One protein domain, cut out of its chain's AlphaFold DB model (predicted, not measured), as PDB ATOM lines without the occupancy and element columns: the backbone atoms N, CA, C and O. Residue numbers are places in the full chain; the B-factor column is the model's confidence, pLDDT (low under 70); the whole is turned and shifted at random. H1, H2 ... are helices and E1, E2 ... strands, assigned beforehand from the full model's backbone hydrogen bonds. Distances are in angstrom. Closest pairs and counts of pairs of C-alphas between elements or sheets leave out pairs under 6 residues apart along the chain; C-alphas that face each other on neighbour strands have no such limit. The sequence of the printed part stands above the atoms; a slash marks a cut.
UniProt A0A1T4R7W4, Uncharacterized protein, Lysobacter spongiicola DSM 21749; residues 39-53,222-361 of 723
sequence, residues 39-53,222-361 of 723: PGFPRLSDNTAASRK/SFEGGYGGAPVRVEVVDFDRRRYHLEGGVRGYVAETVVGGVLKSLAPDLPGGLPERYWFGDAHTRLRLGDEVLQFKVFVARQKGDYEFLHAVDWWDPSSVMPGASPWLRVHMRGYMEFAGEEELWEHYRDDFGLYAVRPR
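This is residues 39 to 53 and 222 to 361 of the 723 residues of an uncharacterized protein of Lysobacter spongiicola DSM 21749 (UniProt A0A1T4R7W4). What shape do these atoms make? A long, strongly twisted sheet, E1, E2, E3 and short E4, and a smaller sheet, E5, E6 and E7, make two loose layers partly face to face, with the short helix H3 over the larger sheet. The helix H1 makes an arm at one end of the longest axis. What is it built of? The printed part has 155 residues with three named helices and seven named strands, in the order E1 H1 E2 E3 E4 E5 E6 H2 H3 E7. Both sheets are antiparallel, ordered E1 - E2 - E3 - E4 and E5 - E6 - E7, and the class is mixed, helices and strands. How large is it? It is loose, with a radius of gyration of the C-alphas of 18.6 A, and elongated, spanning 60 by 33 by 26 A.

How is the first sheet paired? E1, residues 234 to 246, E2, 277 to 289, E3, 292 to 303, and E4, 306 to 308, are antiparallel neighbours in that order, with N 235 and O 286 at 2.9 A, N 283 and O 298 at 2.8 A, and N 303 and O 306 at 2.9 A. E2, E3 and E4 form a meander, each strand the antiparallel neighbour of the one before. E1 bends by 87 degrees at residue 237. And the second? E5, residues 313 to 316, and E6, 328 to 331, form a hairpin, with N 314 and O 330 at 2.9 A. E7, residues 354 to 360, is antiparallel to E6, with N 329 and O 356 at 2.8 A. Where are the helices? H3, residues 346 to 352, is on the first sheet at a height of 9.8 A, the closest C-alphas to E3 being Phe 299 and Tyr 349, 6.2 A, and only grazes the second. H1, residues 249 to 266, and H2, 334 to 337, are on neither sheet. Every O i to N i+4 pair is within hydrogen-bond range in H1, 1 of 3 in H3, with 2 of 4 O i to N i+3 pairs; H2 is too short for an O i to N i+4 pair.

Where do the elements begin and end? Residues 39 to 53 and 222 to 233 hold no named element; C-alpha 234, first of E1, is at (-52.919, 31.826, 26.975). C-alpha 360, last of E7, is at (-56.958, 43.733, 41.370). How long are the longer ones? E1 spans 26.7 A, H1 24.4 A, E2 33.0 A and E3 28.6 A.

Is anything missing? Residues 54 to 221 are not printed; C-alphas 53 and 222 are 23.8 A apart. Which link is long? E5 to E6, with 11 residues between them. Where is confidence low? Mean pLDDT of the printed part is 80.6; 39 residues are under 70, among them 247 to 268 and 226 to 231, which stands free.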
ATOM      1  N   PRO A  39     -39.604  45.759  27.565       74.62
ATOM      2  CA  PRO A  39     -40.421  46.361  28.614       74.62
ATOM      3  C   PRO A  39     -41.921  46.043  28.484       74.62
ATOM      4  O   PRO A  39     -42.653  46.252  29.448       74.62
ATOM      5  N   GLY A  40     -42.393  45.541  27.334       86.56
ATOM      6  CA  GLY A  40     -43.777  45.096  27.149       86.56
ATOM      7  C   GLY A  40     -44.093  43.737  27.787       86.56
ATOM      8  O   GLY A  40     -45.254  43.457  28.072       86.56
ATOM      9  N   PHE A  41     -43.077  42.910  28.050       91.88
ATOM     10  CA  PHE A  41     -43.224  41.586  28.659       91.88
ATOM     11  C   PHE A  41     -42.220  41.425  29.813       91.88
ATOM     12  O   PHE A  41     -41.133  40.870  29.619       91.88
ATOM     13  N   PRO A  42     -42.547  41.915  31.021       91.94
ATOM     14  CA  PRO A  42     -41.695  41.721  32.194       91.94
ATOM     15  C   PRO A  42     -41.617  40.243  32.593       91.94
ATOM     16  O   PRO A  42     -42.530  39.469  32.291       91.94
ATOM     17  N   ARG A  43     -40.559  39.828  33.302       90.06
ATOM     18  CA  ARG A  43     -40.543  38.485  33.905       90.06
ATOM     19  C   ARG A  43     -41.540  38.418  35.057       90.06
ATOM     20  O   ARG A  43     -41.791  39.421  35.723       90.06
ATOM     21  N   LEU A  44     -42.090  37.231  35.313       89.69
ATOM     22  CA  LEU A  44     -42.971  37.018  36.467       89.69
ATOM     23  C   LEU A  44     -42.267  37.370  37.785       89.69
ATOM     24  O   LEU A  44     -42.841  38.078  38.612       89.69
ATOM     25  N   SER A  45     -41.002  36.968  37.933       88.06
ATOM     26  CA  SER A  45     -40.162  37.296  39.092       88.06
ATOM     27  C   SER A  45     -39.943  38.791  39.339       88.06
ATOM     28  O   SER A  45     -39.656  39.169  40.475       88.06
ATOM     29  N   ASP A  46     -40.120  39.646  38.326       87.56
ATOM     30  CA  ASP A  46     -39.991  41.099  38.474       87.56
ATOM     31  C   ASP A  46     -41.210  41.722  39.186       87.56
ATOM     32  O   ASP A  46     -41.159  42.895  39.551       87.56
ATOM     33  N   ASN A  47     -42.322  40.986  39.369       87.69
ATOM     34  CA  ASN A  47     -43.569  41.472  39.987       87.69
ATOM     35  C   ASN A  47     -44.122  42.773  39.358       87.69
ATOM     36  O   ASN A  47     -44.732  43.605  40.032       87.69
ATOM     37  N   THR A  48     -43.908  42.971  38.054       87.38
ATOM     38  CA  THR A  48     -44.360  44.167  37.309       87.38
ATOM     39  C   THR A  48     -45.416  43.864  36.245       87.38
ATOM     40  O   THR A  48     -45.960  44.788  35.638       87.38
ATOM     41  N   ALA A  49     -45.739  42.586  36.032       90.44
ATOM     42  CA  ALA A  49     -46.751  42.146  35.082       90.44
ATOM     43  C   ALA A  49     -48.144  42.642  35.497       90.44
ATOM     44  O   ALA A  49     -48.722  42.182  36.481       90.44
ATOM     45  N   ALA A  50     -48.694  43.593  34.743       90.56
ATOM     46  CA  ALA A  50     -49.968  44.216  35.071       90.56
ATOM     47  C   ALA A  50     -50.731  44.674  33.826       90.56
ATOM     48  O   ALA A  50     -50.149  45.012  32.797       90.56
ATOM     49  N   SER A  51     -52.053  44.729  33.957       91.69
ATOM     50  CA  SER A  51     -52.982  45.313  32.999       91.69
ATOM     51  C   SER A  51     -53.555  46.620  33.568       91.69
ATOM     52  O   SER A  51     -53.000  47.224  34.499       91.69
ATOM     53  N   ARG A  52     -54.673  47.106  33.013       89.38
ATOM     54  CA  ARG A  52     -55.346  48.297  33.544       89.38
ATOM     55  C   ARG A  52     -55.917  48.033  34.936       89.38
ATOM     56  O   ARG A  52     -55.802  48.906  35.795       89.38
ATOM     57  N   LYS A  53     -56.541  46.871  35.140       91.38
ATOM     58  CA  LYS A  53     -57.249  46.532  36.384       91.38
ATOM     59  C   LYS A  53     -56.614  45.409  37.189       91.38
ATOM     60  O   LYS A  53     -56.962  45.286  38.357       91.38
ATOM     61  N   SER A 222     -54.720  22.803  33.710       88.44
ATOM     62  CA  SER A 222     -53.812  23.269  32.652       88.44
ATOM     63  C   SER A 222     -53.778  24.799  32.599       88.44
ATOM     64  O   SER A 222     -54.831  25.444  32.613       88.44
ATOM     65  N   PHE A 223     -52.584  25.380  32.490       88.38
ATOM     66  CA  PHE A 223     -52.412  26.823  32.329       88.38
ATOM     67  C   PHE A 223     -52.963  27.356  30.996       88.38
ATOM     68  O   PHE A 223     -53.628  28.390  30.977       88.38
ATOM     69  N   GLU A 224     -52.782  26.620  29.900       83.69
ATOM     70  CA  GLU A 224     -53.194  27.055  28.557       83.69
ATOM     71  C   GLU A 224     -54.717  27.069  28.359       83.69
ATOM     72  O   GLU A 224     -55.241  27.886  27.602       83.69
ATOM     73  N   GLY A 225     -55.437  26.198  29.076       70.94
ATOM     74  CA  GLY A 225     -56.879  26.002  28.919       70.94
ATOM     75  C   GLY A 225     -57.211  25.120  27.714       70.94
ATOM     76  O   GLY A 225     -57.552  25.627  26.653       70.94
ATOM     77  N   GLY A 226     -57.118  23.795  27.890       49.75
ATOM     78  CA  GLY A 226     -57.350  22.834  26.798       49.75
ATOM     79  C   GLY A 226     -57.954  21.475  27.177       49.75
ATOM     80  O   GLY A 226     -58.326  20.719  26.284       49.75
ATOM     81  N   TYR A 227     -58.128  21.144  28.461       49.38
ATOM     82  CA  TYR A 227     -58.804  19.895  28.838       49.38
ATOM     83  C   TYR A 227     -60.315  20.111  28.981       49.38
ATOM     84  O   TYR A 227     -60.761  20.956  29.754       49.38
ATOM     85  N   GLY A 228     -61.110  19.346  28.225       54.97
ATOM     86  CA  GLY A 228     -62.572  19.313  28.364       54.97
ATOM     87  C   GLY A 228     -63.347  20.454  27.690       54.97
ATOM     88  O   GLY A 228     -64.499  20.679  28.048       54.97
ATOM     89  N   GLY A 229     -62.758  21.167  26.719       54.19
ATOM     90  CA  GLY A 229     -63.468  22.182  25.920       54.19
ATOM     91  C   GLY A 229     -63.497  23.598  26.509       54.19
ATOM     92  O   GLY A 229     -64.242  24.444  26.015       54.19
ATOM     93  N   ALA A 230     -62.693  23.881  27.539       63.03
ATOM     94  CA  ALA A 230     -62.474  25.248  28.010       63.03
ATOM     95  C   ALA A 230     -61.769  26.099  26.928       63.03
ATOM     96  O   ALA A 230     -60.927  25.572  26.199       63.03
ATOM     97  N   PRO A 231     -62.087  27.401  26.805       66.88
ATOM     98  CA  PRO A 231     -61.410  28.281  25.861       66.88
ATOM     99  C   PRO A 231     -59.931  28.458  26.227       66.88
ATOM    100  O   PRO A 231     -59.576  28.525  27.406       66.88
ATOM    101  N   VAL A 232     -59.096  28.595  25.194       75.19
ATOM    102  CA  VAL A 232     -57.671  28.913  25.337       75.19
ATOM    103  C   VAL A 232     -57.525  30.251  26.061       75.19
ATOM    104  O   VAL A 232     -58.066  31.271  25.624       75.19
ATOM    105  N   ARG A 233     -56.798  30.242  27.180       85.81
ATOM    106  CA  ARG A 233     -56.567  31.413  28.044       85.81
ATOM    107  C   ARG A 233     -55.255  32.128  27.740       85.81
ATOM    108  O   ARG A 233     -55.117  33.312  28.052       85.81
ATOM    109  N   VAL A 234     -54.311  31.409  27.142       91.00
ATOM    110  CA  VAL A 234     -52.919  31.826  26.975       91.00
ATOM    111  C   VAL A 234     -52.567  31.906  25.497       91.00
ATOM    112  O   VAL A 234     -52.835  30.990  24.729       91.00
ATOM    113  N   GLU A 235     -51.937  33.006  25.101       92.75
ATOM    114  CA  GLU A 235     -51.393  33.206  23.760       92.75
ATOM    115  C   GLU A 235     -49.907  33.557  23.874       92.75
ATOM    116  O   GLU A 235     -49.550  34.552  24.508       92.75
ATOM    117  N   VAL A 236     -49.036  32.759  23.252       92.94
ATOM    118  CA  VAL A 236     -47.604  33.072  23.151       92.94
ATOM    119  C   VAL A 236     -47.353  33.823  21.852       92.94
ATOM    120  O   VAL A 236     -47.587  33.288  20.769       92.94
ATOM    121  N   VAL A 237     -46.877  35.063  21.956       94.44
ATOM    122  CA  VAL A 237     -46.703  35.951  20.792       94.44
ATOM    123  C   VAL A 237     -45.265  36.057  20.306       94.44
ATOM    124  O   VAL A 237     -45.044  36.431  19.158       94.44
ATOM    125  N   ASP A 238     -44.303  35.711  21.159       92.94
ATOM    126  CA  ASP A 238     -42.881  35.651  20.825       92.94
ATOM    127  C   ASP A 238     -42.139  34.691  21.775       92.94
ATOM    128  O   ASP A 238     -42.679  34.274  22.805       92.94
ATOM    129  N   PHE A 239     -40.909  34.307  21.426       90.88
ATOM    130  CA  PHE A 239     -40.103  33.365  22.200       90.88
ATOM    131  C   PHE A 239     -38.599  33.646  22.100       90.88
ATOM    132  O   PHE A 239     -37.963  33.380  21.071       90.88
ATOM    133  N   ASP A 240     -38.011  34.069  23.218       89.56
ATOM    134  CA  ASP A 240     -36.575  34.316  23.336       89.56
ATOM    135  C   ASP A 240     -35.840  33.014  23.658       89.56
ATOM    136  O   ASP A 240     -35.876  32.519  24.785       89.56
ATOM    137  N   ARG A 241     -35.121  32.454  22.683       87.75
ATOM    138  CA  ARG A 241     -34.304  31.248  22.890       87.75
ATOM    139  C   ARG A 241     -33.159  31.534  23.866       87.75
ATOM    140  O   ARG A 241     -32.369  32.444  23.635       87.75
ATOM    141  N   ARG A 242     -33.034  30.719  24.915       82.88
ATOM    142  CA  ARG A 242     -31.970  30.823  25.931       82.88
ATOM    143  C   ARG A 242     -30.993  29.662  25.852       82.88
ATOM    144  O   ARG A 242     -29.794  29.867  25.691       82.88
ATOM    145  N   ARG A 243     -31.510  28.437  25.949       82.12
ATOM    146  CA  ARG A 243     -30.702  27.218  26.044       82.12
ATOM    147  C   ARG A 243     -31.254  26.169  25.098       82.12
ATOM    148  O   ARG A 243     -32.454  25.911  25.079       82.12
ATOM    149  N   TYR A 244     -30.376  25.549  24.325       79.19
ATOM    150  CA  TYR A 244     -30.723  24.338  23.595       79.19
ATOM    151  C   TYR A 244     -30.454  23.136  24.496       79.19
ATOM    152  O   TYR A 244     -29.322  22.973  24.954       79.19
ATOM    153  N   HIS A 245     -31.477  22.334  24.783       75.19
ATOM    154  CA  HIS A 245     -31.371  21.225  25.729       75.19
ATOM    155  C   HIS A 245     -31.384  19.871  25.011       75.19
ATOM    156  O   HIS A 245     -32.052  19.692  23.987       75.19
ATOM    157  N   LEU A 246     -30.599  18.935  25.550       70.38
ATOM    158  CA  LEU A 246     -30.463  17.558  25.088       70.38
ATOM    159  C   LEU A 246     -30.726  16.653  26.293       70.38
ATOM    160  O   LEU A 246     -29.912  16.629  27.211       70.38
ATOM    161  N   GLU A 247     -31.816  15.894  26.256       63.25
ATOM    162  CA  GLU A 247     -32.350  15.130  27.400       63.25
ATOM    163  C   GLU A 247     -31.405  14.033  27.940       63.25
ATOM    164  O   GLU A 247     -31.598  13.537  29.040       63.25
ATOM    165  N   GLY A 248     -30.351  13.662  27.195       60.09
ATOM    166  CA  GLY A 248     -29.286  12.736  27.629       60.09
ATOM    167  C   GLY A 248     -27.940  13.411  27.951       60.09
ATOM    168  O   GLY A 248     -26.918  12.738  28.122       60.09
ATOM    169  N   GLY A 249     -27.891  14.746  27.949       63.16
ATOM    170  CA  GLY A 249     -26.652  15.524  27.986       63.16
ATOM    171  C   GLY A 249     -25.753  15.286  26.763       63.16
ATOM    172  O   GLY A 249     -26.024  14.457  25.895       63.16
ATOM    173  N   VAL A 250     -24.626  16.002  26.667       59.84
ATOM    174  CA  VAL A 250     -23.714  15.884  25.507       59.84
ATOM    175  C   VAL A 250     -23.157  14.459  25.359       59.84
ATOM    176  O   VAL A 250     -22.997  13.968  24.242       59.84
ATOM    177  N   ARG A 251     -22.890  13.766  26.476       57.50
ATOM    178  CA  ARG A 251     -22.347  12.396  26.475       57.50
ATOM    179  C   ARG A 251     -23.387  11.349  26.075       57.50
ATOM    180  O   ARG A 251     -23.076  10.528  25.214       57.50
ATOM    181  N   GLY A 252     -24.597  11.399  26.640       60.03
ATOM    182  CA  GLY A 252     -25.693  10.512  26.239       60.03
ATOM    183  C   GLY A 252     -26.097  10.768  24.794       60.03
ATOM    184  O   GLY A 252     -26.218   9.831  24.021       60.03
ATOM    185  N   TYR A 253     -26.120  12.029  24.361       60.72
ATOM    186  CA  TYR A 253     -26.395  12.383  22.974       60.72
ATOM    187  C   TYR A 253     -25.355  11.837  21.984       60.72
ATOM    188  O   TYR A 253     -25.735  11.330  20.930       60.72
ATOM    189  N   VAL A 254     -24.054  11.909  22.287       63.91
ATOM    190  CA  VAL A 254     -23.017  11.324  21.415       63.91
ATOM    191  C   VAL A 254     -23.123   9.799  21.391       63.91
ATOM    192  O   VAL A 254     -23.035   9.211  20.314       63.91
ATOM    193  N   ALA A 255     -23.359   9.159  22.538       61.47
ATOM    194  CA  ALA A 255     -23.539   7.713  22.609       61.47
ATOM    195  C   ALA A 255     -24.796   7.259  21.845       61.47
ATOM    196  O   ALA A 255     -24.706   6.430  20.947       61.47
ATOM    197  N   GLU A 256     -25.955   7.849  22.120       59.28
ATOM    198  CA  GLU A 256     -27.249   7.450  21.559       59.28
ATOM    199  C   GLU A 256     -27.453   7.905  20.114       59.28
ATOM    200  O   GLU A 256     -28.033   7.173  19.320       59.28
ATOM    201  N   THR A 257     -26.957   9.076  19.708       62.12
ATOM    202  CA  THR A 257     -27.128   9.535  18.317       62.12
ATOM    203  C   THR A 257     -26.215   8.768  17.365       62.12
ATOM    204  O   THR A 257     -26.627   8.448  16.252       62.12
ATOM    205  N   VAL A 258     -24.989   8.434  17.787       62.44
ATOM    206  CA  VAL A 258     -24.051   7.666  16.953       62.44
ATOM    207  C   VAL A 258     -24.398   6.180  16.979       62.44
ATOM    208  O   VAL A 258     -24.520   5.572  15.918       62.44
ATOM    209  N   VAL A 259     -24.609   5.588  18.158       59.53
ATOM    210  CA  VAL A 259     -24.906   4.151  18.279       59.53
ATOM    211  C   VAL A 259     -26.363   3.859  17.924       59.53
ATOM    212  O   VAL A 259     -26.625   2.964  17.127       59.53
ATOM    213  N   GLY A 260     -27.311   4.643  18.437       60.72
ATOM    214  CA  GLY A 260     -28.737   4.499  18.141       60.72
ATOM    215  C   GLY A 260     -29.099   4.892  16.709       60.72
ATOM    216  O   GLY A 260     -29.921   4.221  16.094       60.72
ATOM    217  N   GLY A 261     -28.443   5.898  16.118       63.22
ATOM    218  CA  GLY A 261     -28.608   6.225  14.695       63.22
ATOM    219  C   GLY A 261     -28.148   5.093  13.769       63.22
ATOM    220  O   GLY A 261     -28.850   4.743  12.820       63.22
ATOM    221  N   VAL A 262     -27.012   4.460  14.085       62.06
ATOM    222  CA  VAL A 262     -26.515   3.281  13.357       62.06
ATOM    223  C   VAL A 262     -27.430   2.073  13.583       62.06
ATOM    224  O   VAL A 262     -27.845   1.445  12.612       62.06
ATOM    225  N   LEU A 263     -27.830   1.787  14.824       57.38
ATOM    226  CA  LEU A 263     -28.731   0.674  15.143       57.38
ATOM    227  C   LEU A 263     -30.105   0.818  14.482       57.38
ATOM    228  O   LEU A 263     -30.592  -0.145  13.905       57.38
ATOM    229  N   LYS A 264     -30.699   2.014  14.482       60.69
ATOM    230  CA  LYS A 264     -32.008   2.272  13.858       60.69
ATOM    231  C   LYS A 264     -31.943   2.255  12.329       60.69
ATOM    232  O   LYS A 264     -32.922   1.914  11.677       60.69
ATOM    233  N   SER A 265     -30.779   2.563  11.749       62.81
ATOM    234  CA  SER A 265     -30.536   2.374  10.311       62.81
ATOM    235  C   SER A 265     -30.370   0.900   9.912       62.81
ATOM    236  O   SER A 265     -30.667   0.544   8.775       62.81
ATOM    237  N   LEU A 266     -29.924   0.045  10.842       63.72
ATOM    238  CA  LEU A 266     -29.736  -1.396  10.635       63.72
ATOM    239  C   LEU A 266     -30.971  -2.227  11.024       63.72
ATOM    240  O   LEU A 266     -31.173  -3.306  10.476       63.72
ATOM    241  N   ALA A 267     -31.796  -1.730  11.946       66.56
ATOM    242  CA  ALA A 267     -33.031  -2.349  12.413       66.56
ATOM    243  C   ALA A 267     -34.071  -1.252  12.733       66.56
ATOM    244  O   ALA A 267     -34.138  -0.771  13.869       66.56
ATOM    245  N   PRO A 268     -34.881  -0.840  11.736       65.81
ATOM    246  CA  PRO A 268     -35.870   0.236  11.875       65.81
ATOM    247  C   PRO A 268     -36.940  -0.030  12.941       65.81
ATOM    248  O   PRO A 268     -37.503   0.915  13.491       65.81
ATOM    249  N   ASP A 269     -37.181  -1.308  13.244       70.06
ATOM    250  CA  ASP A 269     -38.245  -1.781  14.136       70.06
ATOM    251  C   ASP A 269     -37.827  -1.838  15.618       70.06
ATOM    252  O   ASP A 269     -38.607  -2.270  16.467       70.06
ATOM    253  N   LEU A 270     -36.598  -1.422  15.959       60.59
ATOM    254  CA  LEU A 270     -36.149  -1.357  17.351       60.59
ATOM    255  C   LEU A 270     -36.972  -0.316  18.141       60.59
ATOM    256  O   LEU A 270     -37.020   0.854  17.741       60.59
ATOM    257  N   PRO A 271     -37.595  -0.697  19.275       44.50
ATOM    258  CA  PRO A 271     -38.348   0.230  20.111       44.50
ATOM    259  C   PRO A 271     -37.413   1.263  20.760       44.50
ATOM    260  O   PRO A 271     -36.378   0.912  21.321       44.50
ATOM    261  N   GLY A 272     -37.787   2.544  20.675       50.38
ATOM    262  CA  GLY A 272     -37.026   3.674  21.223       50.38
ATOM    263  C   GLY A 272     -36.979   4.886  20.280       50.38
ATOM    264  O   GLY A 272     -36.762   4.761  19.069       50.38
ATOM    265  N   GLY A 273     -37.217   6.084  20.819       55.31
ATOM    266  CA  GLY A 273     -37.065   7.355  20.101       55.31
ATOM    267  C   GLY A 273     -35.595   7.761  19.951       55.31
ATOM    268  O   GLY A 273     -34.733   7.256  20.660       55.31
ATOM    269  N   LEU A 274     -35.293   8.671  19.018       54.59
ATOM    270  CA  LEU A 274     -34.056   9.455  19.137       54.59
ATOM    271  C   LEU A 274     -34.241  10.435  20.309       54.59
ATOM    272  O   LEU A 274     -35.378  10.875  20.498       54.59
ATOM    273  N   PRO A 275     -33.179  10.804  21.051       57.38
ATOM    274  CA  PRO A 275     -33.294  11.759  22.149       57.38
ATOM    275  C   PRO A 275     -33.955  13.049  21.659       57.38
ATOM    276  O   PRO A 275     -33.576  13.594  20.608       57.38
ATOM    277  N   GLU A 276     -34.975  13.503  22.387       63.59
ATOM    278  CA  GLU A 276     -35.734  14.687  22.011       63.59
ATOM    279  C   GLU A 276     -34.859  15.938  22.151       63.59
ATOM    280  O   GLU A 276     -33.951  16.029  22.982       63.59
ATOM    281  N   ARG A 277     -35.075  16.894  21.245       71.06
ATOM    282  CA  ARG A 277     -34.304  18.137  21.178       71.06
ATOM    283  C   ARG A 277     -35.263  19.296  21.113       71.06
ATOM    284  O   ARG A 277     -36.127  19.334  20.233       71.06
ATOM    285  N   TYR A 278     -35.081  20.250  22.004       80.31
ATOM    286  CA  TYR A 278     -35.952  21.407  22.065       80.31
ATOM    287  C   TYR A 278     -35.238  22.594  22.704       80.31
ATOM    288  O   TYR A 278     -34.189  22.477  23.343       80.31
ATOM    289  N   TRP A 279     -35.787  23.776  22.447       83.38
ATOM    290  CA  TRP A 279     -35.277  25.021  23.003       83.38
ATOM    291  C   TRP A 279     -35.985  25.323  24.313       83.38
ATOM    292  O   TRP A 279     -37.203  25.240  24.375       83.38
ATOM    293  N   PHE A 280     -35.237  25.760  25.316       86.88
ATOM    294  CA  PHE A 280     -35.773  26.494  26.450       86.88
ATOM    295  C   PHE A 280     -35.574  27.988  26.242       86.88
ATOM    296  O   PHE A 280     -34.575  28.430  25.655       86.88
ATOM    297  N   GLY A 281     -36.530  28.768  26.722       88.56
ATOM    298  CA  GLY A 281     -36.543  30.198  26.493       88.56
ATOM    299  C   GLY A 281     -37.652  30.919  27.234       88.56
ATOM    300  O   GLY A 281     -38.480  30.294  27.891       88.56
ATOM    301  N   ASP A 282     -37.651  32.241  27.109       91.06
ATOM    302  CA  ASP A 282     -38.710  33.084  27.652       91.06
ATOM    303  C   ASP A 282     -39.855  33.183  26.629       91.06
ATOM    304  O   ASP A 282     -39.702  33.798  25.572       91.06
ATOM    305  N   ALA A 283     -41.009  32.589  26.933       92.75
ATOM    306  CA  ALA A 283     -42.236  32.763  26.160       92.75
ATOM    307  C   ALA A 283     -42.923  34.078  26.542       92.75
ATOM    308  O   ALA A 283     -43.287  34.282  27.703       92.75
ATOM    309  N   HIS A 284     -43.131  34.954  25.558       94.75
ATOM    310  CA  HIS A 284     -43.866  36.208  25.713       94.75
ATOM    311  C   HIS A 284     -45.357  35.892  25.726       94.75
ATOM    312  O   HIS A 284     -45.988  35.684  24.687       94.75
ATOM    313  N   THR A 285     -45.901  35.804  26.930       94.75
ATOM    314  CA  THR A 285     -47.225  35.268  27.215       94.75
ATOM    315  C   THR A 285     -48.242  36.392  27.382       94.75
ATOM    316  O   THR A 285     -48.031  37.327  28.157       94.75
ATOM    317  N   ARG A 286     -49.375  36.285  26.679       95.19
ATOM    318  CA  ARG A 286     -50.596  37.065  26.906       95.19
ATOM    319  C   ARG A 286     -51.638  36.182  27.584       95.19
ATOM    320  O   ARG A 286     -52.160  35.257  26.967       95.19
ATOM    321  N   LEU A 287     -51.956  36.490  28.835       94.38
ATOM    322  CA  LEU A 287     -53.009  35.827  29.602       94.38
ATOM    323  C   LEU A 287     -54.291  36.662  29.533       94.38
ATOM    324  O   LEU A 287     -54.286  37.830  29.930       94.38
ATOM    325  N   ARG A 288     -55.385  36.073  29.040       92.50
ATOM    326  CA  ARG A 288     -56.695  36.736  28.937       92.50
ATOM    327  C   ARG A 288     -57.589  36.355  30.114       92.50
ATOM    328  O   ARG A 288     -57.847  35.173  30.334       92.50
ATOM    329  N   LEU A 289     -58.089  37.355  30.838       89.75
ATOM    330  CA  LEU A 289     -59.026  37.186  31.953       89.75
ATOM    331  C   LEU A 289     -60.164  38.196  31.829       89.75
ATOM    332  O   LEU A 289     -60.003  39.381  32.126       89.75
ATOM    333  N   GLY A 290     -61.319  37.722  31.357       88.00
ATOM    334  CA  GLY A 290     -62.406  38.606  30.938       88.00
ATOM    335  C   GLY A 290     -61.925  39.562  29.843       88.00
ATOM    336  O   GLY A 290     -61.374  39.120  28.836       88.00
ATOM    337  N   ASP A 291     -62.085  40.865  30.076       90.62
ATOM    338  CA  ASP A 291     -61.666  41.927  29.149       90.62
ATOM    339  C   ASP A 291     -60.220  42.414  29.374       90.62
ATOM    340  O   ASP A 291     -59.754  43.331  28.695       90.62
ATOM    341  N   GLU A 292     -59.500  41.853  30.349       93.75
ATOM    342  CA  GLU A 292     -58.129  42.248  30.669       93.75
ATOM    343  C   GLU A 292     -57.117  41.290  30.023       93.75
ATOM    344  O   GLU A 292     -57.325  40.077  29.945       93.75
ATOM    345  N   VAL A 293     -55.987  41.850  29.586       94.62
ATOM    346  CA  VAL A 293     -54.850  41.092  29.053       94.62
ATOM    347  C   VAL A 293     -53.622  41.411  29.889       94.62
ATOM    348  O   VAL A 293     -53.199  42.565  29.963       94.62
ATOM    349  N   LEU A 294     -53.053  40.384  30.511       94.44
ATOM    350  CA  LEU A 294     -51.800  40.456  31.254       94.44
ATOM    351  C   LEU A 294     -50.661  39.968  30.363       94.44
ATOM    352  O   LEU A 294     -50.819  38.990  29.635       94.44
ATOM    353  N   GLN A 295     -49.528  40.663  30.413       95.31
ATOM    354  CA  GLN A 295     -48.357  40.383  29.586       95.31
ATOM    355  C   GLN A 295     -47.159  40.093  30.482       95.31
ATOM    356  O   GLN A 295     -46.859  40.880  31.379       95.31
ATOM    357  N   PHE A 296     -46.504  38.955  30.261       94.75
ATOM    358  CA  PHE A 296     -45.318  38.552  31.014       94.75
ATOM    359  C   PHE A 296     -44.503  37.489  30.279       94.75
ATOM    360  O   PHE A 296     -44.981  36.849  29.344       94.75
ATOM    361  N   LYS A 297     -43.261  37.293  30.718       92.81
ATOM    362  CA  LYS A 297     -42.389  36.205  30.283       92.81
ATOM    363  C   LYS A 297     -42.474  35.030  31.247       92.81
ATOM    364  O   LYS A 297     -42.419  35.223  32.460       92.81
ATOM    365  N   VAL A 298     -42.560  33.827  30.686       90.69
ATOM    366  CA  VAL A 298     -42.450  32.559  31.419       90.69
ATOM    367  C   VAL A 298     -41.360  31.722  30.777       90.69
ATOM    368  O   VAL A 298     -41.329  31.586  29.553       90.69
ATOM    369  N   PHE A 299     -40.480  31.146  31.589       89.81
ATOM    370  CA  PHE A 299     -39.484  30.209  31.097       89.81
ATOM    371  C   PHE A 299     -40.111  28.836  30.838       89.81
ATOM    372  O   PHE A 299     -40.573  28.178  31.766       89.81
ATOM    373  N   VAL A 300     -40.126  28.404  29.578       89.81
ATOM    374  CA  VAL A 300     -40.737  27.132  29.158       89.81
ATOM    375  C   VAL A 300     -39.910  26.440  28.081       89.81
ATOM    376  O   VAL A 300     -39.091  27.062  27.392       89.81
ATOM    377  N   ALA A 301     -40.138  25.138  27.917       88.25
ATOM    378  CA  ALA A 301     -39.637  24.397  26.768       88.25
ATOM    379  C   ALA A 301     -40.518  24.648  25.539       88.25
ATOM    380  O   ALA A 301     -41.737  24.764  25.639       88.25
ATOM    381  N   ARG A 302     -39.890  24.695  24.365       87.31
ATOM    382  CA  ARG A 302     -40.546  24.747  23.061       87.31
ATOM    383  C   ARG A 302     -40.232  23.482  22.274       87.31
ATOM    384  O   ARG A 302     -39.158  23.376  21.670       87.31
ATOM    385  N   GLN A 303     -41.173  22.548  22.260       83.94
ATOM    386  CA  GLN A 303     -41.022  21.205  21.718       83.94
ATOM    387  C   GLN A 303     -41.976  20.981  20.543       83.94
ATOM    388  O   GLN A 303     -43.153  21.294  20.613       83.94
ATOM    389  N   LYS A 304     -41.454  20.477  19.415       82.81
ATOM    390  CA  LYS A 304     -42.231  20.173  18.188       82.81
ATOM    391  C   LYS A 304     -43.086  21.331  17.630       82.81
ATOM    392  O   LYS A 304     -43.909  21.108  16.755       82.81
ATOM    393  N   GLY A 305     -42.800  22.570  18.034       80.50
ATOM    394  CA  GLY A 305     -43.538  23.765  17.616       80.50
ATOM    395  C   GLY A 305     -44.415  24.353  18.719       80.50
ATOM    396  O   GLY A 305     -44.680  25.552  18.657       80.50
ATOM    397  N   ASP A 306     -44.725  23.554  19.738       84.88
ATOM    398  CA  ASP A 306     -45.594  23.885  20.866       84.88
ATOM    399  C   ASP A 306     -44.785  24.311  22.099       84.88
ATOM    400  O   ASP A 306     -43.559  24.149  22.148       84.88
ATOM    401  N   TYR A 307     -45.468  24.903  23.081       87.19
ATOM    402  CA  TYR A 307     -44.884  25.383  24.331       87.19
ATOM    403  C   TYR A 307     -45.335  24.483  25.484       87.19
ATOM    404  O   TYR A 307     -46.521  24.344  25.751       87.19
ATOM    405  N   GLU A 308     -44.388  23.874  26.187       85.44
ATOM    406  CA  GLU A 308     -44.670  22.881  27.227       85.44
ATOM    407  C   GLU A 308     -44.918  23.566  28.578       85.44
ATOM    408  O   GLU A 308     -44.042  23.606  29.448       85.44
ATOM    409  N   PHE A 309     -46.114  24.134  28.761       83.94
ATOM    410  CA  PHE A 309     -46.515  24.728  30.043       83.94
ATOM    411  C   PHE A 309     -46.929  23.689  31.084       83.94
ATOM    412  O   PHE A 309     -46.748  23.945  32.269       83.94
ATOM    413  N   LEU A 310     -47.453  22.527  30.666       76.50
ATOM    414  CA  LEU A 310     -48.007  21.496  31.561       76.50
ATOM    415  C   LEU A 310     -47.035  21.067  32.666       76.50
ATOM    416  O   LEU A 310     -47.454  20.684  33.750       76.50
ATOM    417  N   HIS A 311     -45.739  21.120  32.380       79.19
ATOM    418  CA  HIS A 311     -44.713  20.715  33.326       79.19
ATOM    419  C   HIS A 311     -44.047  21.892  34.046       79.19
ATOM    420  O   HIS A 311     -43.151  21.655  34.841       79.19
ATOM    421  N   ALA A 312     -44.431  23.137  33.771       84.38
ATOM    422  CA  ALA A 312     -43.768  24.325  34.313       84.38
ATOM    423  C   ALA A 312     -44.723  25.279  35.045       84.38
ATOM    424  O   ALA A 312     -44.293  25.999  35.950       84.38
ATOM    425  N   VAL A 313     -45.994  25.322  34.636       91.12
ATOM    426  CA  VAL A 313     -46.993  26.249  35.163       91.12
ATOM    427  C   VAL A 313     -48.337  25.554  35.338       91.12
ATOM    428  O   VAL A 313     -48.954  25.121  34.362       91.12
ATOM    429  N   ASP A 314     -48.841  25.567  36.568       91.56
ATOM    430  CA  ASP A 314     -50.211  25.165  36.871       91.56
ATOM    431  C   ASP A 314     -51.131  26.367  37.039       91.56
ATOM    432  O   ASP A 314     -50.725  27.445  37.489       91.56
ATOM    433  N   TRP A 315     -52.410  26.142  36.746       93.12
ATOM    434  CA  TRP A 315     -53.487  27.077  37.031       93.12
ATOM    435  C   TRP A 315     -54.334  26.604  38.204       93.12
ATOM    436  O   TRP A 315     -54.935  25.528  38.150       93.12
ATOM    437  N   TRP A 316     -54.449  27.440  39.231       93.69
ATOM    438  CA  TRP A 316     -55.327  27.204  40.371       93.69
ATOM    439  C   TRP A 316     -56.481  28.193  40.376       93.69
ATOM    440  O   TRP A 316     -56.285  29.406  40.439       93.69
ATOM    441  N   ASP A 317     -57.698  27.654  40.306       93.00
ATOM    442  CA  ASP A 317     -58.919  28.442  40.203       93.00
ATOM    443  C   ASP A 317     -59.881  28.156  41.367       93.00
ATOM    444  O   ASP A 317     -60.767  27.294  41.265       93.00
ATOM    445  N   PRO A 318     -59.728  28.873  42.493       95.06
ATOM    446  CA  PRO A 318     -60.631  28.726  43.626       95.06
ATOM    447  C   PRO A 318     -62.058  29.202  43.310       95.06
ATOM    448  O   PRO A 318     -62.980  28.852  44.047       95.06
ATOM    449  N   SER A 319     -62.286  29.951  42.218       92.44
ATOM    450  CA  SER A 319     -63.608  30.511  41.885       92.44
ATOM    451  C   SER A 319     -64.684  29.452  41.632       92.44
ATOM    452  O   SER A 319     -65.868  29.724  41.832       92.44
ATOM    453  N   SER A 320     -64.276  28.227  41.284       89.62
ATOM    454  CA  SER A 320     -65.173  27.081  41.087       89.62
ATOM    455  C   SER A 320     -65.950  26.687  42.350       89.62
ATOM    456  O   SER A 320     -67.067  26.181  42.254       89.62
ATOM    457  N   VAL A 321     -65.376  26.941  43.530       93.12
ATOM    458  CA  VAL A 321     -65.959  26.611  44.842       93.12
ATOM    459  C   VAL A 321     -66.120  27.836  45.742       93.12
ATOM    460  O   VAL A 321     -66.838  27.785  46.737       93.12
ATOM    461  N   MET A 322     -65.484  28.951  45.384       95.12
ATOM    462  CA  MET A 322     -65.522  30.223  46.096       95.12
ATOM    463  C   MET A 322     -65.714  31.369  45.087       95.12
ATOM    464  O   MET A 322     -64.738  32.013  44.691       95.12
ATOM    465  N   PRO A 323     -66.952  31.616  44.614       93.94
ATOM    466  CA  PRO A 323     -67.217  32.586  43.553       93.94
ATOM    467  C   PRO A 323     -66.634  33.974  43.845       93.94
ATOM    468  O   PRO A 323     -66.822  34.522  44.929       93.94
ATOM    469  N   GLY A 324     -65.948  34.557  42.858       90.38
ATOM    470  CA  GLY A 324     -65.282  35.860  42.988       90.38
ATOM    471  C   GLY A 324     -63.846  35.800  43.519       90.38
ATOM    472  O   GLY A 324     -63.177  36.833  43.543       90.38
ATOM    473  N   ALA A 325     -63.350  34.620  43.899       94.19
ATOM    474  CA  ALA A 325     -61.947  34.433  44.237       94.19
ATOM    475  C   ALA A 325     -61.028  34.643  43.026       94.19
ATOM    476  O   ALA A 325     -61.366  34.296  41.893       94.19
ATOM    477  N   SER A 326     -59.856  35.217  43.284       93.31
ATOM    478  CA  SER A 326     -58.822  35.444  42.279       93.31
ATOM    479  C   SER A 326     -58.186  34.123  41.851       93.31
ATOM    480  O   SER A 326     -57.996  33.244  42.695       93.31
ATOM    481  N   PRO A 327     -57.828  33.973  40.567       94.50
ATOM    482  CA  PRO A 327     -57.070  32.824  40.122       94.50
ATOM    483  C   PRO A 327     -55.575  32.981  40.419       94.50
ATOM    484  O   PRO A 327     -55.061  34.082  40.637       94.50
ATOM    485  N   TRP A 328     -54.873  31.854  40.386       95.88
ATOM    486  CA  TRP A 328     -53.481  31.738  40.788       95.88
ATOM    487  C   TRP A 328     -52.664  30.946  39.770       95.88
ATOM    488  O   TRP A 328     -53.183  30.072  39.072       95.88
ATOM    489  N   LEU A 329     -51.364  31.237  39.719       94.88
ATOM    490  CA  LEU A 329     -50.384  30.499  38.931       94.88
ATOM    491  C   LEU A 329     -49.327  29.906  39.853       94.88
ATOM    492  O   LEU A 329     -48.719  30.640  40.633       94.88
ATOM    493  N   ARG A 330     -49.063  28.608  39.732       93.94
ATOM    494  CA  ARG A 330     -47.902  27.975  40.367       93.94
ATOM    495  C   ARG A 330     -46.843  27.751  39.302       93.94
ATOM    496  O   ARG A 330     -47.076  26.981  38.381       93.94
ATOM    497  N   VAL A 331     -45.694  28.403  39.438       92.25
ATOM    498  CA  VAL A 331     -44.514  28.132  38.610       92.25
ATOM    499  C   VAL A 331     -43.604  27.205  39.401       92.25
ATOM    500  O   VAL A 331     -43.149  27.562  40.491       92.25
ATOM    501  N   HIS A 332     -43.350  26.020  38.862       87.25
ATOM    502  CA  HIS A 332     -42.580  24.985  39.539       87.25
ATOM    503  C   HIS A 332     -41.510  24.397  38.622       87.25
ATOM    504  O   HIS A 332     -41.417  24.687  37.428       87.25
ATOM    505  N   MET A 333     -40.658  23.571  39.218       78.12
ATOM    506  CA  MET A 333     -39.627  22.865  38.485       78.12
ATOM    507  C   MET A 333     -40.251  21.820  37.563       78.12
ATOM    508  O   MET A 333     -41.084  21.022  38.000       78.12
ATOM    509  N   ARG A 334     -39.814  21.815  36.302       72.56
ATOM    510  CA  ARG A 334     -40.150  20.758  35.352       72.56
ATOM    511  C   ARG A 334     -39.698  19.416  35.898       72.56
ATOM    512  O   ARG A 334     -38.590  19.318  36.397       72.56
ATOM    513  N   GLY A 335     -40.605  18.437  35.878       66.00
ATOM    514  CA  GLY A 335     -40.316  17.048  36.240       66.00
ATOM    515  C   GLY A 335     -39.629  16.828  37.589       66.00
ATOM    516  O   GLY A 335     -39.095  15.753  37.784       66.00
ATOM    517  N   TYR A 336     -39.574  17.810  38.493       69.12
ATOM    518  CA  TYR A 336     -38.874  17.708  39.778       69.12
ATOM    519  C   TYR A 336     -37.421  17.171  39.710       69.12
ATOM    520  O   TYR A 336     -37.001  16.440  40.603       69.12
ATOM    521  N   MET A 337     -36.631  17.550  38.693       70.00
ATOM    522  CA  MET A 337     -35.268  17.028  38.431       70.00
ATOM    523  C   MET A 337     -35.195  15.582  37.940       70.00
ATOM    524  O   MET A 337     -34.114  14.993  37.927       70.00
ATOM    525  N   GLU A 338     -36.311  14.989  37.516       69.44
ATOM    526  CA  GLU A 338     -36.314  13.630  36.966       69.44
ATOM    527  C   GLU A 338     -35.631  13.550  35.588       69.44
ATOM    528  O   GLU A 338     -35.187  12.471  35.189       69.44
ATOM    529  N   PHE A 339     -35.489  14.671  34.868       72.00
ATOM    530  CA  PHE A 339     -34.849  14.703  33.550       72.00
ATOM    531  C   PHE A 339     -33.355  15.053  33.639       72.00
ATOM    532  O   PHE A 339     -32.932  15.998  34.313       72.00
ATOM    533  N   ALA A 340     -32.518  14.308  32.912       68.69
ATOM    534  CA  ALA A 340     -31.078  14.540  32.923       68.69
ATOM    535  C   ALA A 340     -30.717  15.905  32.303       68.69
ATOM    536  O   ALA A 340     -31.163  16.265  31.217       68.69
ATOM    537  N   GLY A 341     -29.856  16.659  32.992       71.62
ATOM    538  CA  GLY A 341     -29.409  17.988  32.563       71.62
ATOM    539  C   GLY A 341     -30.329  19.147  32.970       71.62
ATOM    540  O   GLY A 341     -30.046  20.280  32.584       71.62
ATOM    541  N   GLU A 342     -31.387  18.914  33.758       74.56
ATOM    542  CA  GLU A 342     -32.221  20.000  34.308       74.56
ATOM    543  C   GLU A 342     -31.462  20.920  35.268       74.56
ATOM    544  O   GLU A 342     -31.741  22.118  35.320       74.56
ATOM    545  N   GLU A 343     -30.442  20.407  35.959       76.62
ATOM    546  CA  GLU A 343     -29.549  21.225  36.787       76.62
ATOM    547  C   GLU A 343     -28.894  22.359  35.979       76.62
ATOM    548  O   GLU A 343     -28.750  23.471  36.479       76.62
ATOM    549  N   GLU A 344     -28.586  22.135  34.695       77.31
ATOM    550  CA  GLU A 344     -28.019  23.172  33.822       77.31
ATOM    551  C   GLU A 344     -29.021  24.282  33.484       77.31
ATOM    552  O   GLU A 344     -28.626  25.380  33.091       77.31
ATOM    553  N   LEU A 345     -30.322  23.999  33.581       79.44
ATOM    554  CA  LEU A 345     -31.365  24.980  33.315       79.44
ATOM    555  C   LEU A 345     -31.624  25.855  34.541       79.44
ATOM    556  O   LEU A 345     -32.074  26.986  34.374       79.44
ATOM    557  N   TRP A 346     -31.349  25.345  35.746       80.69
ATOM    558  CA  TRP A 346     -31.714  25.926  37.040       80.69
ATOM    559  C   TRP A 346     -31.509  27.441  37.139       80.69
ATOM    560  O   TRP A 346     -32.407  28.187  37.535       80.69
ATOM    561  N   GLU A 347     -30.330  27.918  36.738       82.12
ATOM    562  CA  GLU A 347     -29.944  29.328  36.845       82.12
ATOM    563  C   GLU A 347     -30.834  30.271  36.023       82.12
ATOM    564  O   GLU A 347     -30.894  31.464  36.314       82.12
ATOM    565  N   HIS A 348     -31.539  29.763  35.008       81.44
ATOM    566  CA  HIS A 348     -32.347  30.585  34.112       81.44
ATOM    567  C   HIS A 348     -33.734  30.937  34.663       81.44
ATOM    568  O   HIS A 348     -34.289  31.959  34.238       81.44
ATOM    569  N   TYR A 349     -34.276  30.116  35.571       81.81
ATOM    570  CA  TYR A 349     -35.689  30.174  35.963       81.81
ATOM    571  C   TYR A 349     -35.968  29.952  37.456       81.81
ATOM    572  O   TYR A 349     -37.102  30.147  37.888       81.81
ATOM    573  N   ARG A 350     -34.953  29.644  38.282       86.25
ATOM    574  CA  ARG A 350     -35.109  29.507  39.748       86.25
ATOM    575  C   ARG A 350     -35.759  30.719  40.423       86.25
ATOM    576  O   ARG A 350     -36.415  30.579  41.450       86.25
ATOM    577  N   ASP A 351     -35.562  31.916  39.871       88.56
ATOM    578  CA  ASP A 351     -36.131  33.141  40.432       88.56
ATOM    579  C   ASP A 351     -37.606  33.317  40.080       88.56
ATOM    580  O   ASP A 351     -38.291  34.045  40.791       88.56
ATOM    581  N   ASP A 352     -38.116  32.625  39.058       89.69
ATOM    582  CA  ASP A 352     -39.533  32.625  38.691       89.69
ATOM    583  C   ASP A 352     -40.350  31.608  39.508       89.69
ATOM    584  O   ASP A 352     -41.576  31.632  39.455       89.69
ATOM    585  N   PHE A 353     -39.714  30.751  40.311       90.56
ATOM    586  CA  PHE A 353     -40.417  29.765  41.131       90.56
ATOM    587  C   PHE A 353     -41.250  30.380  42.236       90.56
ATOM    588  O   PHE A 353     -40.778  31.211  43.021       90.56
ATOM    589  N   GLY A 354     -42.480  29.891  42.342       93.81
ATOM    590  CA  GLY A 354     -43.388  30.342  43.369       93.81
ATOM    591  C   GLY A 354     -44.849  30.257  42.983       93.81
ATOM    592  O   GLY A 354     -45.236  29.769  41.920       93.81
ATOM    593  N   LEU A 355     -45.658  30.802  43.876       95.81
ATOM    594  CA  LEU A 355     -47.085  30.976  43.707       95.81
ATOM    595  C   LEU A 355     -47.402  32.450  43.470       95.81
ATOM    596  O   LEU A 355     -46.993  33.317  44.244       95.81
ATOM    597  N   TYR A 356     -48.177  32.715  42.426       95.94
ATOM    598  CA  TYR A 356     -48.569  34.040  41.971       95.94
ATOM    599  C   TYR A 356     -50.085  34.187  42.027       95.94
ATOM    600  O   TYR A 356     -50.808  33.334  41.520       95.94
ATOM    601  N   ALA A 357     -50.569  35.282  42.603       95.00
ATOM    602  CA  ALA A 357     -51.977  35.661  42.560       95.00
ATOM    603  C   ALA A 357     -52.223  36.607  41.382       95.00
ATOM    604  O   ALA A 357     -51.438  37.537  41.167       95.00
ATOM    605  N   VAL A 358     -53.328  36.417  40.658       94.31
ATOM    606  CA  VAL A 358     -53.827  37.409  39.701       94.31
ATOM    607  C   VAL A 358     -54.922  38.227  40.360       94.31
ATOM    608  O   VAL A 358     -56.056  37.776  40.478       94.31
ATOM    609  N   ARG A 359     -54.585  39.438  40.790       91.31
ATOM    610  CA  ARG A 359     -55.425  40.222  41.702       91.31
ATOM    611  C   ARG A 359     -55.713  41.626  41.171       91.31
ATOM    612  O   ARG A 359     -55.009  42.087  40.267       91.31
ATOM    613  N   PRO A 360     -56.723  42.336  41.708       89.12
ATOM    614  CA  PRO A 360     -56.958  43.733  41.370       89.12
ATOM    615  C   PRO A 360     -55.723  44.602  41.627       89.12
ATOM    616  O   PRO A 360     -55.089  44.525  42.678       89.12
ATOM    617  N   ARG A 361     -55.399  45.462  40.665       82.44
ATOM    618  CA  ARG A 361     -54.297  46.418  40.754       82.44
ATOM    619  C   ARG A 361     -54.649  47.498  41.776       82.44
ATOM    620  O   ARG A 361     -55.685  48.143  41.631       82.44
TER     621      ARG A 361